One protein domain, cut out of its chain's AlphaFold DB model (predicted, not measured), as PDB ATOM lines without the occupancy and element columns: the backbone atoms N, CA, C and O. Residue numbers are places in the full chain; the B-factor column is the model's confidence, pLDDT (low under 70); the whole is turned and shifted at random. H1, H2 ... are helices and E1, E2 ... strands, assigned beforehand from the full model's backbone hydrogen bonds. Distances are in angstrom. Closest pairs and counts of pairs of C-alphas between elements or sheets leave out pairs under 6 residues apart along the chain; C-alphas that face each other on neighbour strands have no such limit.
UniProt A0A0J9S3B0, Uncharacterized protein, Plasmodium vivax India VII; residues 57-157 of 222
ATOM      1  N   THR A  57     228.252 244.665 133.050       69.19
ATOM      2  CA  THR A  57     227.398 244.032 134.062       69.19
ATOM      3  C   THR A  57     227.214 242.531 133.797       69.19
ATOM      4  O   THR A  57     227.162 241.734 134.731       69.19
ATOM      5  N   TYR A  58     227.157 242.112 132.533       73.25
ATOM      6  CA  TYR A  58     227.095 240.702 132.148       73.25
ATOM      7  C   TYR A  58     228.403 239.980 132.492       73.25
ATOM      8  O   TYR A  58     228.374 238.952 133.166       73.25
ATOM      9  N   ASP A  59     229.555 240.537 132.110       75.69
ATOM     10  CA  ASP A  59     230.872 239.999 132.464       75.69
ATOM     11  C   ASP A  59     231.027 239.888 133.984       75.69
ATOM     12  O   ASP A  59     231.536 238.877 134.475       75.69
ATOM     13  N   PHE A  60     230.530 240.879 134.732       74.88
ATOM     14  CA  PHE A  60     230.491 240.859 136.191       74.88
ATOM     15  C   PHE A  60     229.717 239.644 136.736       74.88
ATOM     16  O   PHE A  60     230.288 238.862 137.497       74.88
ATOM     17  N   LEU A  61     228.473 239.422 136.290       76.25
ATOM     18  CA  LEU A  61     227.631 238.304 136.743       76.25
ATOM     19  C   LEU A  61     228.226 236.924 136.414       76.25
ATOM     20  O   LEU A  61     228.226 236.015 137.244       76.25
ATOM     21  N   TYR A  62     228.718 236.734 135.191       78.38
ATOM     22  CA  TYR A  62     229.233 235.425 134.782       78.38
ATOM     23  C   TYR A  62     230.604 235.136 135.385       78.38
ATOM     24  O   TYR A  62     230.884 233.992 135.736       78.38
ATOM     25  N   THR A  63     231.445 236.158 135.555       78.81
ATOM     26  CA  THR A  63     232.729 235.984 136.239       78.81
ATOM     27  C   THR A  63     232.515 235.630 137.704       78.81
ATOM     28  O   THR A  63     233.197 234.741 138.208       78.81
ATOM     29  N   SER A  64     231.557 236.267 138.382       77.31
ATOM     30  CA  SER A  64     231.251 235.929 139.772       77.31
ATOM     31  C   SER A  64     230.724 234.499 139.902       77.31
ATOM     32  O   SER A  64     231.199 233.763 140.762       77.31
ATOM     33  N   SER A  65     229.832 234.069 139.001       80.94
ATOM     34  CA  SER A  65     229.352 232.682 138.949       80.94
ATOM     35  C   SER A  65     230.498 231.681 138.728       80.94
ATOM     36  O   SER A  65     230.637 230.740 139.508       80.94
ATOM     37  N   ASP A  66     231.385 231.934 137.755       82.31
ATOM     38  CA  ASP A  66     232.558 231.086 137.479       82.31
ATOM     39  C   ASP A  66     233.519 231.004 138.689       82.31
ATOM     40  O   ASP A  66     234.177 229.983 138.890       82.31
ATOM     41  N   ILE A  67     233.652 232.074 139.485       83.06
ATOM     42  CA  ILE A  67     234.496 232.109 140.695       83.06
ATOM     43  C   ILE A  67     233.904 231.229 141.798       83.06
ATOM     44  O   ILE A  67     234.627 230.456 142.423       83.06
ATOM     45  N   ILE A  68     232.599 231.314 142.023       80.75
ATOM     46  CA  ILE A  68     231.906 230.580 143.091       80.75
ATOM     47  C   ILE A  68     231.912 229.088 142.830       80.75
ATOM     48  O   ILE A  68     232.170 228.297 143.737       80.75
ATOM     49  N   ASP A  69     231.702 228.706 141.575       82.00
ATOM     50  CA  ASP A  69     231.829 227.324 141.141       82.00
ATOM     51  C   ASP A  69     233.193 226.748 141.531       82.00
ATOM     52  O   ASP A  69     233.287 225.605 141.972       82.00
ATOM     53  N   LYS A  70     234.257 227.551 141.435       83.62
ATOM     54  CA  LYS A  70     235.608 227.137 141.826       83.62
ATOM     55  C   LYS A  70     235.792 227.111 143.341       83.62
ATOM     56  O   LYS A  70     236.327 226.126 143.842       83.62
ATOM     57  N   ILE A  71     235.281 228.108 144.069       83.62
ATOM     58  CA  ILE A  71     235.259 228.108 145.547       83.62
ATOM     59  C   ILE A  71     234.539 226.860 146.082       83.62
ATOM     60  O   ILE A  71     234.943 226.299 147.094       83.62
ATOM     61  N   SER A  72     233.498 226.397 145.388       78.31
ATOM     62  CA  SER A  72     232.706 225.218 145.763       78.31
ATOM     63  C   SER A  72     233.407 223.887 145.481       78.31
ATOM     64  O   SER A  72     233.071 222.879 146.093       78.31
ATOM     65  N   LYS A  73     234.342 223.859 144.523       73.38
ATOM     66  CA  LYS A  73     234.915 222.624 143.960       73.38
ATOM     67  C   LYS A  73     236.319 222.281 144.476       73.38
ATOM     68  O   LYS A  73     236.849 221.256 144.058       73.38
ATOM     69  N   THR A  74     236.952 223.089 145.337       61.38
ATOM     70  CA  THR A  74     238.377 222.892 145.693       61.38
ATOM     71  C   THR A  74     238.725 223.097 147.175       61.38
ATOM     72  O   THR A  74     238.128 223.924 147.851       61.38
ATOM     73  N   TYR A  75     239.739 222.350 147.648       56.38
ATOM     74  CA  TYR A  75     240.432 222.498 148.947       56.38
ATOM     75  C   TYR A  75     241.847 223.103 148.788       56.38
ATOM     76  O   TYR A  75     242.698 222.953 149.661       56.38
ATOM     77  N   ASP A  76     242.130 223.725 147.642       56.56
ATOM     78  CA  ASP A  76     243.487 224.046 147.185       56.56
ATOM     79  C   ASP A  76     243.815 225.547 147.310       56.56
ATOM     80  O   ASP A  76     242.934 226.398 147.420       56.56
ATOM     81  N   THR A  77     245.099 225.880 147.220       60.94
ATOM     82  CA  THR A  77     245.691 227.229 147.201       60.94
ATOM     83  C   THR A  77     245.059 228.199 146.189       60.94
ATOM     84  O   THR A  77     245.077 229.411 146.408       60.94
ATOM     85  N   GLU A  78     244.431 227.712 145.109       68.50
ATOM     86  CA  GLU A  78     243.669 228.574 144.189       68.50
ATOM     87  C   GLU A  78     242.411 229.189 144.848       68.50
ATOM     88  O   GLU A  78     241.977 230.268 144.437       68.50
ATOM     89  N   VAL A  79     241.843 228.558 145.886       76.88
ATOM     90  CA  VAL A  79     240.632 229.030 146.588       76.88
ATOM     91  C   VAL A  79     240.862 230.384 147.242       76.88
ATOM     92  O   VAL A  79     240.007 231.255 147.126       76.88
ATOM     93  N   GLU A  80     242.030 230.617 147.845       80.81
ATOM     94  CA  GLU A  80     242.343 231.898 148.490       80.81
ATOM     95  C   GLU A  80     242.276 233.064 147.490       80.81
ATOM     96  O   GLU A  80     241.739 234.134 147.789       80.81
ATOM     97  N   LEU A  81     242.768 232.843 146.266       82.62
ATOM     98  CA  LEU A  81     242.684 233.825 145.191       82.62
ATOM     99  C   LEU A  81     241.221 234.091 144.812       82.62
ATOM    100  O   LEU A  81     240.805 235.248 144.753       82.62
ATOM    101  N   TYR A  82     240.426 233.040 144.600       85.31
ATOM    102  CA  TYR A  82     238.998 233.169 144.287       85.31
ATOM    103  C   TYR A  82     238.212 233.871 145.408       85.31
ATOM    104  O   TYR A  82     237.350 234.702 145.122       85.31
ATOM    105  N   CYS A  83     238.565 233.621 146.667       86.38
ATOM    106  CA  CYS A  83     237.994 234.285 147.832       86.38
ATOM    107  C   CYS A  83     238.319 235.785 147.867       86.38
ATOM    108  O   CYS A  83     237.423 236.616 148.028       86.38
ATOM    109  N   LYS A  84     239.573 236.169 147.598       87.81
ATOM    110  CA  LYS A  84     239.938 237.591 147.457       87.81
ATOM    111  C   LYS A  84     239.131 238.270 146.354       87.81
ATOM    112  O   LYS A  84     238.690 239.402 146.529       87.81
ATOM    113  N   HIS A  85     238.889 237.574 145.244       84.12
ATOM    114  CA  HIS A  85     238.034 238.109 144.192       84.12
ATOM    115  C   HIS A  85     236.595 238.290 144.671       84.12
ATOM    116  O   HIS A  85     236.086 239.399 144.561       84.12
ATOM    117  N   ILE A  86     235.946 237.266 145.235       87.69
ATOM    118  CA  ILE A  86     234.527 237.386 145.604       87.69
ATOM    119  C   ILE A  86     234.275 238.514 146.621       87.69
ATOM    120  O   ILE A  86     233.294 239.245 146.490       87.69
ATOM    121  N   LYS A  87     235.218 238.735 147.549       87.88
ATOM    122  CA  LYS A  87     235.222 239.875 148.482       87.88
ATOM    123  C   LYS A  87     235.172 241.220 147.753       87.88
ATOM    124  O   LYS A  87     234.334 242.058 148.079       87.88
ATOM    125  N   GLU A  88     235.996 241.413 146.727       84.38
ATOM    126  CA  GLU A  88     235.988 242.642 145.921       84.38
ATOM    127  C   GLU A  88     234.744 242.760 145.024       84.38
ATOM    128  O   GLU A  88     234.207 243.854 144.863       84.38
ATOM    129  N   PHE A  89     234.219 241.646 144.501       86.19
ATOM    130  CA  PHE A  89     232.958 241.646 143.747       86.19
ATOM    131  C   PHE A  89     231.784 242.144 144.603       86.19
ATOM    132  O   PHE A  89     230.974 242.935 144.121       86.19
ATOM    133  N   PHE A  90     231.704 241.738 145.875       87.31
ATOM    134  CA  PHE A  90     230.652 242.193 146.793       87.31
ATOM    135  C   PHE A  90     230.783 243.678 147.126       87.31
ATOM    136  O   PHE A  90     229.780 244.393 147.162       87.31
ATOM    137  N   ARG A  91     232.014 244.171 147.303       83.94
ATOM    138  CA  ARG A  91     232.273 245.609 147.486       83.94
ATOM    139  C   ARG A  91     231.836 246.404 146.259       83.94
ATOM    140  O   ARG A  91     231.129 247.399 146.395       83.94
ATOM    141  N   TYR A  92     232.202 245.936 145.066       81.06
ATOM    142  CA  TYR A  92     231.824 246.592 143.819       81.06
ATOM    143  C   TYR A  92     230.307 246.597 143.611       81.06
ATOM    144  O   TYR A  92     229.749 247.662 143.357       81.06
ATOM    145  N   TYR A  93     229.622 245.462 143.807       82.25
ATOM    146  CA  TYR A  93     228.157 245.387 143.758       82.25
ATOM    147  C   TYR A  93     227.512 246.457 144.643       82.25
ATOM    148  O   TYR A  93     226.680 247.233 144.175       82.25
ATOM    149  N   ASN A  94     227.944 246.550 145.903       83.12
ATOM    150  CA  ASN A  94     227.394 247.520 146.845       83.12
ATOM    151  C   ASN A  94     227.685 248.977 146.453       83.12
ATOM    152  O   ASN A  94     226.864 249.841 146.742       83.12
ATOM    153  N   SER A  95     228.781 249.243 145.734       78.38
ATOM    154  CA  SER A  95     229.076 250.579 145.199       78.38
ATOM    155  C   SER A  95     228.190 250.983 144.014       78.38
ATOM    156  O   SER A  95     227.929 252.169 143.834       78.38
ATOM    157  N   ILE A  96     227.704 250.016 143.222       74.31
ATOM    158  CA  ILE A  96     226.936 250.295 141.995       74.31
ATOM    159  C   ILE A  96     225.434 250.006 142.109       74.31
ATOM    160  O   ILE A  96     224.668 250.425 141.241       74.31
ATOM    161  N   LYS A  97     224.981 249.306 143.159       75.81
ATOM    162  CA  LYS A  97     223.575 248.874 143.287       75.81
ATOM    163  C   LYS A  97     222.568 250.030 143.257       75.81
ATOM    164  O   LYS A  97     221.458 249.854 142.769       75.81
ATOM    165  N   GLY A  98     222.967 251.216 143.724       70.62
ATOM    166  CA  GLY A  98     222.142 252.429 143.712       70.62
ATOM    167  C   GLY A  98     222.347 253.346 142.500       70.62
ATOM    168  O   GLY A  98     221.587 254.292 142.325       70.62
ATOM    169  N   SER A  99     223.357 253.100 141.657       65.12
ATOM    170  CA  SER A  99     223.760 254.031 140.590       65.12
ATOM    171  C   SER A  99     223.147 253.734 139.215       65.12
ATOM    172  O   SER A  99     223.444 254.446 138.255       65.12
ATOM    173  N   CYS A 100     222.309 252.700 139.068       63.66
ATOM    174  CA  CYS A 100     221.588 252.458 137.813       63.66
ATOM    175  C   CYS A 100     220.511 253.547 137.609       63.66
ATOM    176  O   CYS A 100     219.415 253.465 138.159       63.66
ATOM    177  N   THR A 101     220.812 254.576 136.812       53.06
ATOM    178  CA  THR A 101     219.891 255.682 136.499       53.06
ATOM    179  C   THR A 101     218.737 255.264 135.577       53.06
ATOM    180  O   THR A 101     218.842 254.322 134.790       53.06
ATOM    181  N   VAL A 102     217.639 256.028 135.643       50.47
ATOM    182  CA  VAL A 102     216.341 255.817 134.963       50.47
ATOM    183  C   VAL A 102     216.445 255.592 133.442       50.47
ATOM    184  O   VAL A 102     215.619 254.894 132.867       50.47
ATOM    185  N   SER A 103     217.489 256.090 132.770       52.06
ATOM    186  CA  SER A 103     217.697 255.856 131.330       52.06
ATOM    187  C   SER A 103     218.133 254.422 130.984       52.06
ATOM    188  O   SER A 103     217.866 253.960 129.882       52.06
ATOM    189  N   ASN A 104     218.767 253.707 131.923       53.59
ATOM    190  CA  ASN A 104     219.346 252.364 131.735       53.59
ATOM    191  C   ASN A 104     218.684 251.317 132.647       53.59
ATOM    192  O   ASN A 104     219.208 250.213 132.848       53.59
ATOM    193  N   GLN A 105     217.536 251.689 133.221       54.78
ATOM    194  CA  GLN A 105     216.876 250.993 134.319       54.78
ATOM    195  C   GLN A 105     216.463 249.566 133.965       54.78
ATOM    196  O   GLN A 105     216.372 248.748 134.861       54.78
ATOM    197  N   GLY A 106     216.264 249.214 132.692       64.69
ATOM    198  CA  GLY A 106     215.904 247.841 132.328       64.69
ATOM    199  C   GLY A 106     217.065 246.857 132.493       64.69
ATOM    200  O   GLY A 106     216.984 245.882 133.231       64.69
ATOM    201  N   ILE A 107     218.172 247.089 131.790       65.75
ATOM    202  CA  ILE A 107     219.261 246.106 131.680       65.75
ATOM    203  C   ILE A 107     220.118 246.053 132.948       65.75
ATOM    204  O   ILE A 107     220.403 244.964 133.446       65.75
ATOM    205  N   CYS A 108     220.537 247.219 133.443       66.94
ATOM    206  CA  CYS A 108     221.427 247.342 134.601       66.94
ATOM    207  C   CYS A 108     220.777 246.700 135.832       66.94
ATOM    208  O   CYS A 108     221.349 245.794 136.437       66.94
ATOM    209  N   TYR A 109     219.526 247.079 136.102       74.25
ATOM    210  CA  TYR A 109     218.716 246.526 137.183       74.25
ATOM    211  C   TYR A 109     218.514 245.017 137.043       74.25
ATOM    212  O   TYR A 109     218.815 244.282 137.973       74.25
ATOM    213  N   ASN A 110     218.091 244.526 135.870       75.19
ATOM    214  CA  ASN A 110     217.820 243.098 135.677       75.19
ATOM    215  C   ASN A 110     219.046 242.217 135.942       75.19
ATOM    216  O   ASN A 110     218.905 241.085 136.404       75.19
ATOM    217  N   ILE A 111     220.249 242.693 135.618       73.12
ATOM    218  CA  ILE A 111     221.472 241.928 135.869       73.12
ATOM    219  C   ILE A 111     221.878 242.021 137.344       73.12
ATOM    220  O   ILE A 111     222.282 241.005 137.906       73.12
ATOM    221  N   LEU A 112     221.737 243.184 137.986       79.25
ATOM    222  CA  LEU A 112     221.984 243.318 139.425       79.25
ATOM    223  C   LEU A 112     221.004 242.490 140.259       79.25
ATOM    224  O   LEU A 112     221.433 241.813 141.185       79.25
ATOM    225  N   GLU A 113     219.728 242.451 139.881       81.81
ATOM    226  CA  GLU A 113     218.729 241.581 140.504       81.81
ATOM    227  C   GLU A 113     219.068 240.102 140.303       81.81
ATOM    228  O   GLU A 113     218.945 239.304 141.229       81.81
ATOM    229  N   LYS A 114     219.564 239.712 139.120       81.94
ATOM    230  CA  LYS A 114     220.067 238.345 138.903       81.94
ATOM    231  C   LYS A 114     221.287 238.034 139.756       81.94
ATOM    232  O   LYS A 114     221.368 236.930 140.284       81.94
ATOM    233  N   PHE A 115     222.215 238.980 139.883       82.44
ATOM    234  CA  PHE A 115     223.375 238.845 140.757       82.44
ATOM    235  C   PHE A 115     222.904 238.629 142.192       82.44
ATOM    236  O   PHE A 115     223.188 237.590 142.771       82.44
ATOM    237  N   LYS A 116     222.084 239.540 142.718       85.31
ATOM    238  CA  LYS A 116     221.442 239.421 144.026       85.31
ATOM    239  C   LYS A 116     220.791 238.061 144.224       85.31
ATOM    240  O   LYS A 116     221.202 237.339 145.121       85.31
ATOM    241  N   THR A 117     219.872 237.684 143.340       84.50
ATOM    242  CA  THR A 117     219.145 236.410 143.413       84.50
ATOM    243  C   THR A 117     220.094 235.215 143.447       84.50
ATOM    244  O   THR A 117     219.858 234.271 144.191       84.50
ATOM    245  N   PHE A 118     221.179 235.254 142.666       82.44
ATOM    246  CA  PHE A 118     222.181 234.191 142.640       82.44
ATOM    247  C   PHE A 118     222.867 234.012 144.001       82.44
ATOM    248  O   PHE A 118     223.077 232.880 144.424       82.44
ATOM    249  N   PHE A 119     223.193 235.101 144.700       80.56
ATOM    250  CA  PHE A 119     223.862 235.035 146.006       80.56
ATOM    251  C   PHE A 119     222.909 234.829 147.172       80.56
ATOM    252  O   PHE A 119     223.269 234.171 148.140       80.56
ATOM    253  N   THR A 120     221.697 235.368 147.089       78.56
ATOM    254  CA  THR A 120     220.661 235.133 148.096       78.56
ATOM    255  C   THR A 120     220.030 233.750 147.956       78.56
ATOM    256  O   THR A 120     219.280 233.344 148.838       78.56
ATOM    257  N   TYR A 121     220.306 233.025 146.862       78.38
ATOM    258  CA  TYR A 121     219.919 231.627 146.729       78.38
ATOM    259  C   TYR A 121     220.595 230.784 147.814       78.38
ATOM    260  O   TYR A 121     221.784 230.943 148.108       78.38
ATOM    261  N   GLU A 122     219.811 229.888 148.406       64.94
ATOM    262  CA  GLU A 122     220.174 229.149 149.609       64.94
ATOM    263  C   GLU A 122     221.526 228.427 149.454       64.94
ATOM    264  O   GLU A 122     221.790 227.746 148.461       64.94
ATOM    265  N   GLY A 123     222.411 228.618 150.436       75.75
ATOM    266  CA  GLY A 123     223.709 227.949 150.527       75.75
ATOM    267  C   GLY A 123     224.883 228.617 149.800       75.75
ATOM    268  O   GLY A 123     226.025 228.318 150.150       75.75
ATOM    269  N   GLN A 124     224.671 229.546 148.855       84.50
ATOM    270  CA  GLN A 124     225.792 230.188 148.140       84.50
ATOM    271  C   GLN A 124     226.634 231.075 149.065       84.50
ATOM    272  O   GLN A 124     227.861 230.954 149.107       84.50
ATOM    273  N   LEU A 125     225.980 231.931 149.856       87.75
ATOM    274  CA  LEU A 125     226.660 232.767 150.848       87.75
ATOM    275  C   LEU A 125     227.318 231.934 151.951       87.75
ATOM    276  O   LEU A 125     228.471 232.187 152.292       87.75
ATOM    277  N   ASP A 126     226.639 230.904 152.455       87.69
ATOM    278  CA  ASP A 126     227.186 230.035 153.504       87.69
ATOM    279  C   ASP A 126     228.432 229.283 153.036       87.69
ATOM    280  O   ASP A 126     229.423 229.181 153.766       87.69
ATOM    281  N   ASN A 127     228.419 228.813 151.789       87.69
ATOM    282  CA  ASN A 127     229.564 228.175 151.159       87.69
ATOM    283  C   ASN A 127     230.752 229.141 151.030       87.69
ATOM    284  O   ASN A 127     231.884 228.770 151.341       87.69
ATOM    285  N   ILE A 128     230.500 230.404 150.667       89.56
ATOM    286  CA  ILE A 128     231.530 231.452 150.654       89.56
ATOM    287  C   ILE A 128     232.067 231.692 152.073       89.56
ATOM    288  O   ILE A 128     233.279 231.661 152.277       89.56
ATOM    289  N   TYR A 129     231.206 231.878 153.079       89.69
ATOM    290  CA  TYR A 129     231.640 232.117 154.463       89.69
ATOM    291  C   TYR A 129     232.476 230.970 155.035       89.69
ATOM    292  O   TYR A 129     233.414 231.202 155.806       89.69
ATOM    293  N   LYS A 130     232.125 229.733 154.677       88.62
ATOM    294  CA  LYS A 130     232.831 228.528 155.103       88.62
ATOM    295  C   LYS A 130     234.174 228.392 154.389       88.62
ATOM    296  O   LYS A 130     235.203 228.337 155.058       88.62
ATOM    297  N   ASN A 131     234.176 228.376 153.058       87.81
ATOM    298  CA  ASN A 131     235.371 228.042 152.278       87.81
ATOM    299  C   ASN A 131     236.374 229.195 152.232       87.81
ATOM    300  O   ASN A 131     237.576 228.955 152.181       87.81
ATOM    301  N   CYS A 132     235.902 230.441 152.309       89.19
ATOM    302  CA  CYS A 132     236.766 231.616 152.329       89.19
ATOM    303  C   CYS A 132     237.154 232.085 153.730       89.19
ATOM    304  O   CYS A 132     237.887 233.063 153.848       89.19
ATOM    305  N   LYS A 133     236.674 231.419 154.792       90.88
ATOM    306  CA  LYS A 133     236.863 231.854 156.188       90.88
ATOM    307  C   LYS A 133     236.435 233.317 156.403       90.88
ATOM    308  O   LYS A 133     237.075 234.067 157.138       90.88
ATOM    309  N   TYR A 134     235.337 233.717 155.764       92.19
ATOM    310  CA  TYR A 134     234.799 235.075 155.844       92.19
ATOM    311  C   TYR A 134     233.624 235.179 156.810       92.19
ATOM    312  O   TYR A 134     232.914 234.206 157.073       92.19
ATOM    313  N   GLU A 135     233.419 236.390 157.311       91.44
ATOM    314  CA  GLU A 135     232.230 236.834 158.028       91.44
ATOM    315  C   GLU A 135     231.602 238.043 157.329       91.44
ATOM    316  O   GLU A 135     232.266 238.779 156.590       91.44
ATOM    317  N   LYS A 136     230.302 238.238 157.559       89.88
ATOM    318  CA  LYS A 136     229.586 239.417 157.073       89.88
ATOM    319  C   LYS A 136     230.077 240.665 157.806       89.88
ATOM    320  O   LYS A 136     230.236 240.659 159.023       89.88
ATOM    321  N   THR A 137     230.266 241.744 157.066       88.12
ATOM    322  CA  THR A 137     230.573 243.069 157.594       88.12
ATOM    323  C   THR A 137     229.763 244.112 156.836       88.12
ATOM    324  O   THR A 137     229.314 243.860 155.717       88.12
ATOM    325  N   THR A 138     229.569 245.273 157.447       84.44
ATOM    326  CA  THR A 138     228.892 246.407 156.816       84.44
ATOM    327  C   THR A 138     229.747 246.969 155.689       84.44
ATOM    328  O   THR A 138     230.959 247.155 155.851       84.44
ATOM    329  N   CYS A 139     229.131 247.268 154.553       82.75
ATOM    330  CA  CYS A 139     229.795 247.986 153.484       82.75
ATOM    331  C   CYS A 139     229.968 249.477 153.834       82.75
ATOM    332  O   CYS A 139     229.203 250.020 154.626       82.75
ATOM    333  N   PRO A 140     230.952 250.175 153.233       72.31
ATOM    334  CA  PRO A 140     231.161 251.616 153.423       72.31
ATOM    335  C   PRO A 140     230.075 252.509 152.778       72.31
ATOM    336  O   PRO A 140     230.406 253.468 152.085       72.31
ATOM    337  N   SER A 141     228.790 252.188 152.940       62.88
ATOM    338  CA  SER A 141     227.669 252.939 152.361       62.88
ATOM    339  C   SER A 141     226.651 253.363 153.414       62.88
ATOM    340  O   SER A 141     226.263 252.570 154.272       62.88
ATOM    341  N   ASP A 142     226.183 254.605 153.299       50.50
ATOM    342  CA  ASP A 142     225.186 255.198 154.183       50.50
ATOM    343  C   ASP A 142     223.807 254.555 153.963       50.50
ATOM    344  O   ASP A 142     223.071 254.900 153.040       50.50
ATOM    345  N   SER A 143     223.433 253.666 154.881       48.19
ATOM    346  CA  SER A 143     222.070 253.179 155.137       48.19
ATOM    347  C   SER A 143     221.489 252.069 154.238       48.19
ATOM    348  O   SER A 143     221.735 251.965 153.039       48.19
ATOM    349  N   VAL A 144     220.620 251.286 154.895       53.91
ATOM    350  CA  VAL A 144     219.870 250.080 154.485       53.91
ATOM    351  C   VAL A 144     220.593 248.756 154.748       53.91
ATOM    352  O   VAL A 144     221.756 248.567 154.405       53.91
ATOM    353  N   VAL A 145     219.852 247.826 155.365       57.47
ATOM    354  CA  VAL A 145     220.218 246.414 155.530       57.47
ATOM    355  C   VAL A 145     220.709 245.866 154.190       57.47
ATOM    356  O   VAL A 145     219.977 245.845 153.201       57.47
ATOM    357  N   GLU A 146     221.968 245.450 154.149       65.19
ATOM    358  CA  GLU A 146     222.601 244.963 152.931       65.19
ATOM    359  C   GLU A 146     222.127 243.543 152.622       65.19
ATOM    360  O   GLU A 146     222.445 242.595 153.337       65.19
ATOM    361  N   GLU A 147     221.388 243.387 151.525       72.69
ATOM    362  CA  GLU A 147     220.948 242.071 151.039       72.69
ATOM    363  C   GLU A 147     222.132 241.184 150.609       72.69
ATOM    364  O   GLU A 147     222.068 239.964 150.728       72.69
ATOM    365  N   ILE A 148     223.231 241.800 150.154       86.44
ATOM    366  CA  ILE A 148     224.539 241.157 149.975       86.44
ATOM    367  C   ILE A 148     225.539 241.917 150.855       86.44
ATOM    368  O   ILE A 148     225.888 243.050 150.502       86.44
ATOM    369  N   PRO A 149     226.005 241.337 151.975       87.94
ATOM    370  CA  PRO A 149     226.911 242.029 152.882       87.94
ATOM    371  C   PRO A 149     228.312 242.149 152.281       87.94
ATOM    372  O   PRO A 149     228.707 241.360 151.421       87.94
ATOM    373  N   CYS A 150     229.110 243.090 152.777       89.81
ATOM    374  CA  CYS A 150     230.549 243.045 152.544       89.81
ATOM    375  C   CYS A 150     231.181 241.889 153.337       89.81
ATOM    376  O   CYS A 150     230.606 241.374 154.296       89.81
ATOM    377  N   LEU A 151     232.378 241.460 152.929       90.94
ATOM    378  CA  LEU A 151     233.078 240.332 153.550       90.94
ATOM    379  C   LEU A 151     234.313 240.822 154.310       90.94
ATOM    380  O   LEU A 151     235.093 241.616 153.779       90.94
ATOM    381  N   LYS A 152     234.510 240.318 155.529       90.94
ATOM    382  CA  LYS A 152     235.726 240.486 156.336       90.94
ATOM    383  C   LYS A 152     236.321 239.112 156.639       90.94
ATOM    384  O   LYS A 152     235.603 238.115 156.679       90.94
ATOM    385  N   ASP A 153     237.635 239.058 156.821       89.38
ATOM    386  CA  ASP A 153     238.321 237.833 157.228       89.38
ATOM    387  C   ASP A 153     237.956 237.531 158.690       89.38
ATOM    388  O   ASP A 153     237.988 238.440 159.522       89.38
ATOM    389  N   LYS A 154     237.588 236.284 159.011       87.00
ATOM    390  CA  LYS A 154     237.313 235.886 160.401       87.00
ATOM    391  C   LYS A 154     238.578 236.068 161.239       87.00
ATOM    392  O   LYS A 154     239.638 235.560 160.880       87.00
ATOM    393  N   GLU A 155     238.454 236.748 162.378       64.88
ATOM    394  CA  GLU A 155     239.578 237.219 163.211       64.88
ATOM    395  C   GLU A 155     240.459 236.128 163.849       64.88
ATOM    396  O   GLU A 155     241.416 236.449 164.548       64.88
ATOM    397  N   HIS A 156     240.229 234.842 163.579       55.22
ATOM    398  CA  HIS A 156     241.019 233.776 164.192       55.22
ATOM    399  C   HIS A 156     242.322 233.393 163.471       55.22
ATOM    400  O   HIS A 156     243.098 232.648 164.055       55.22
ATOM    401  N   GLU A 157     242.646 233.937 162.291       50.00
ATOM    402  CA  GLU A 157     243.959 233.716 161.647       50.00
ATOM    403  C   GLU A 157     244.386 234.899 160.758       50.00
ATOM    404  O   GLU A 157     244.386 234.809 159.534       50.00
TER     405      GLU A 157
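Overview. This is residues 57 to 157 of the 222 residues of an uncharacterized protein of Plasmodium vivax India VII (UniProt A0A0J9S3B0). A helical hairpin of H1 and H2 makes the base, with H3 and short H4 along its open side, each packing on part of H1; a small strand hairpin, E1 and E2, covers the side of H2 and H4 away from H1. The 101 printed residues run H1, H2, H3, H4, E1, E2, mostly helix, with an antiparallel sheet of order E1 - E2. The whole is compact, with a radius of gyration of the C-alphas of 13.8 A, yet elongated, spanning 44 by 27 by 22 A.

Along the chain. Find C-alpha 57 at (227.398, 244.032, 134.062); from there H1 runs 24.8 A through residues 57 to 73. Next come H2, residues 78 to 96, 27.5 A, and H3, residues 107 to 120, 19.8 A. H4 is residues 124 to 131, E1 residues 134 to 137, and E2 residues 150 to 153, ending at C-alpha 153 (238.321, 237.833, 157.228).

Arrangement. Begin at the hub, H1. It touches H2 at C-alphas 71 and 79, the closest, 5.6 A apart; this hairpin runs opposite ways at a shallow tilt of 33 degrees, only just short of steep. With residues 57 to 61 alone H1 touches H3, the same way at a shallow 16 degrees; the closest C-alphas, of Leu 61 and Phe 115, are 5.9 A apart. With residues 68 to 72 alone it touches H4 at a steep tilt of 48 degrees; C-alphas 71 and 131 are closest, at 6.7 A. Look from Lys 87 to Leu 151: their C-alphas, the closest of H2 and E2, are 5.5 A apart. In the hairpin E1 and E2, N 137 and O 150 are within hydrogen-bond range at 2.8 A. Every O i to N i+4 pair is within range in H2, H3 and H4, and 12 of 13 in H1.

Size, cuts and confidence. The farthest C-alphas, of Ser 103 and His 156, are 45.9 A apart. The printed part has no cut; the link from E1 to E2, residues 138 to 149, is long. Look for pLDDT under 70 in 26 residues, among them 74 to 78, 99 to 108 and 141 to 146.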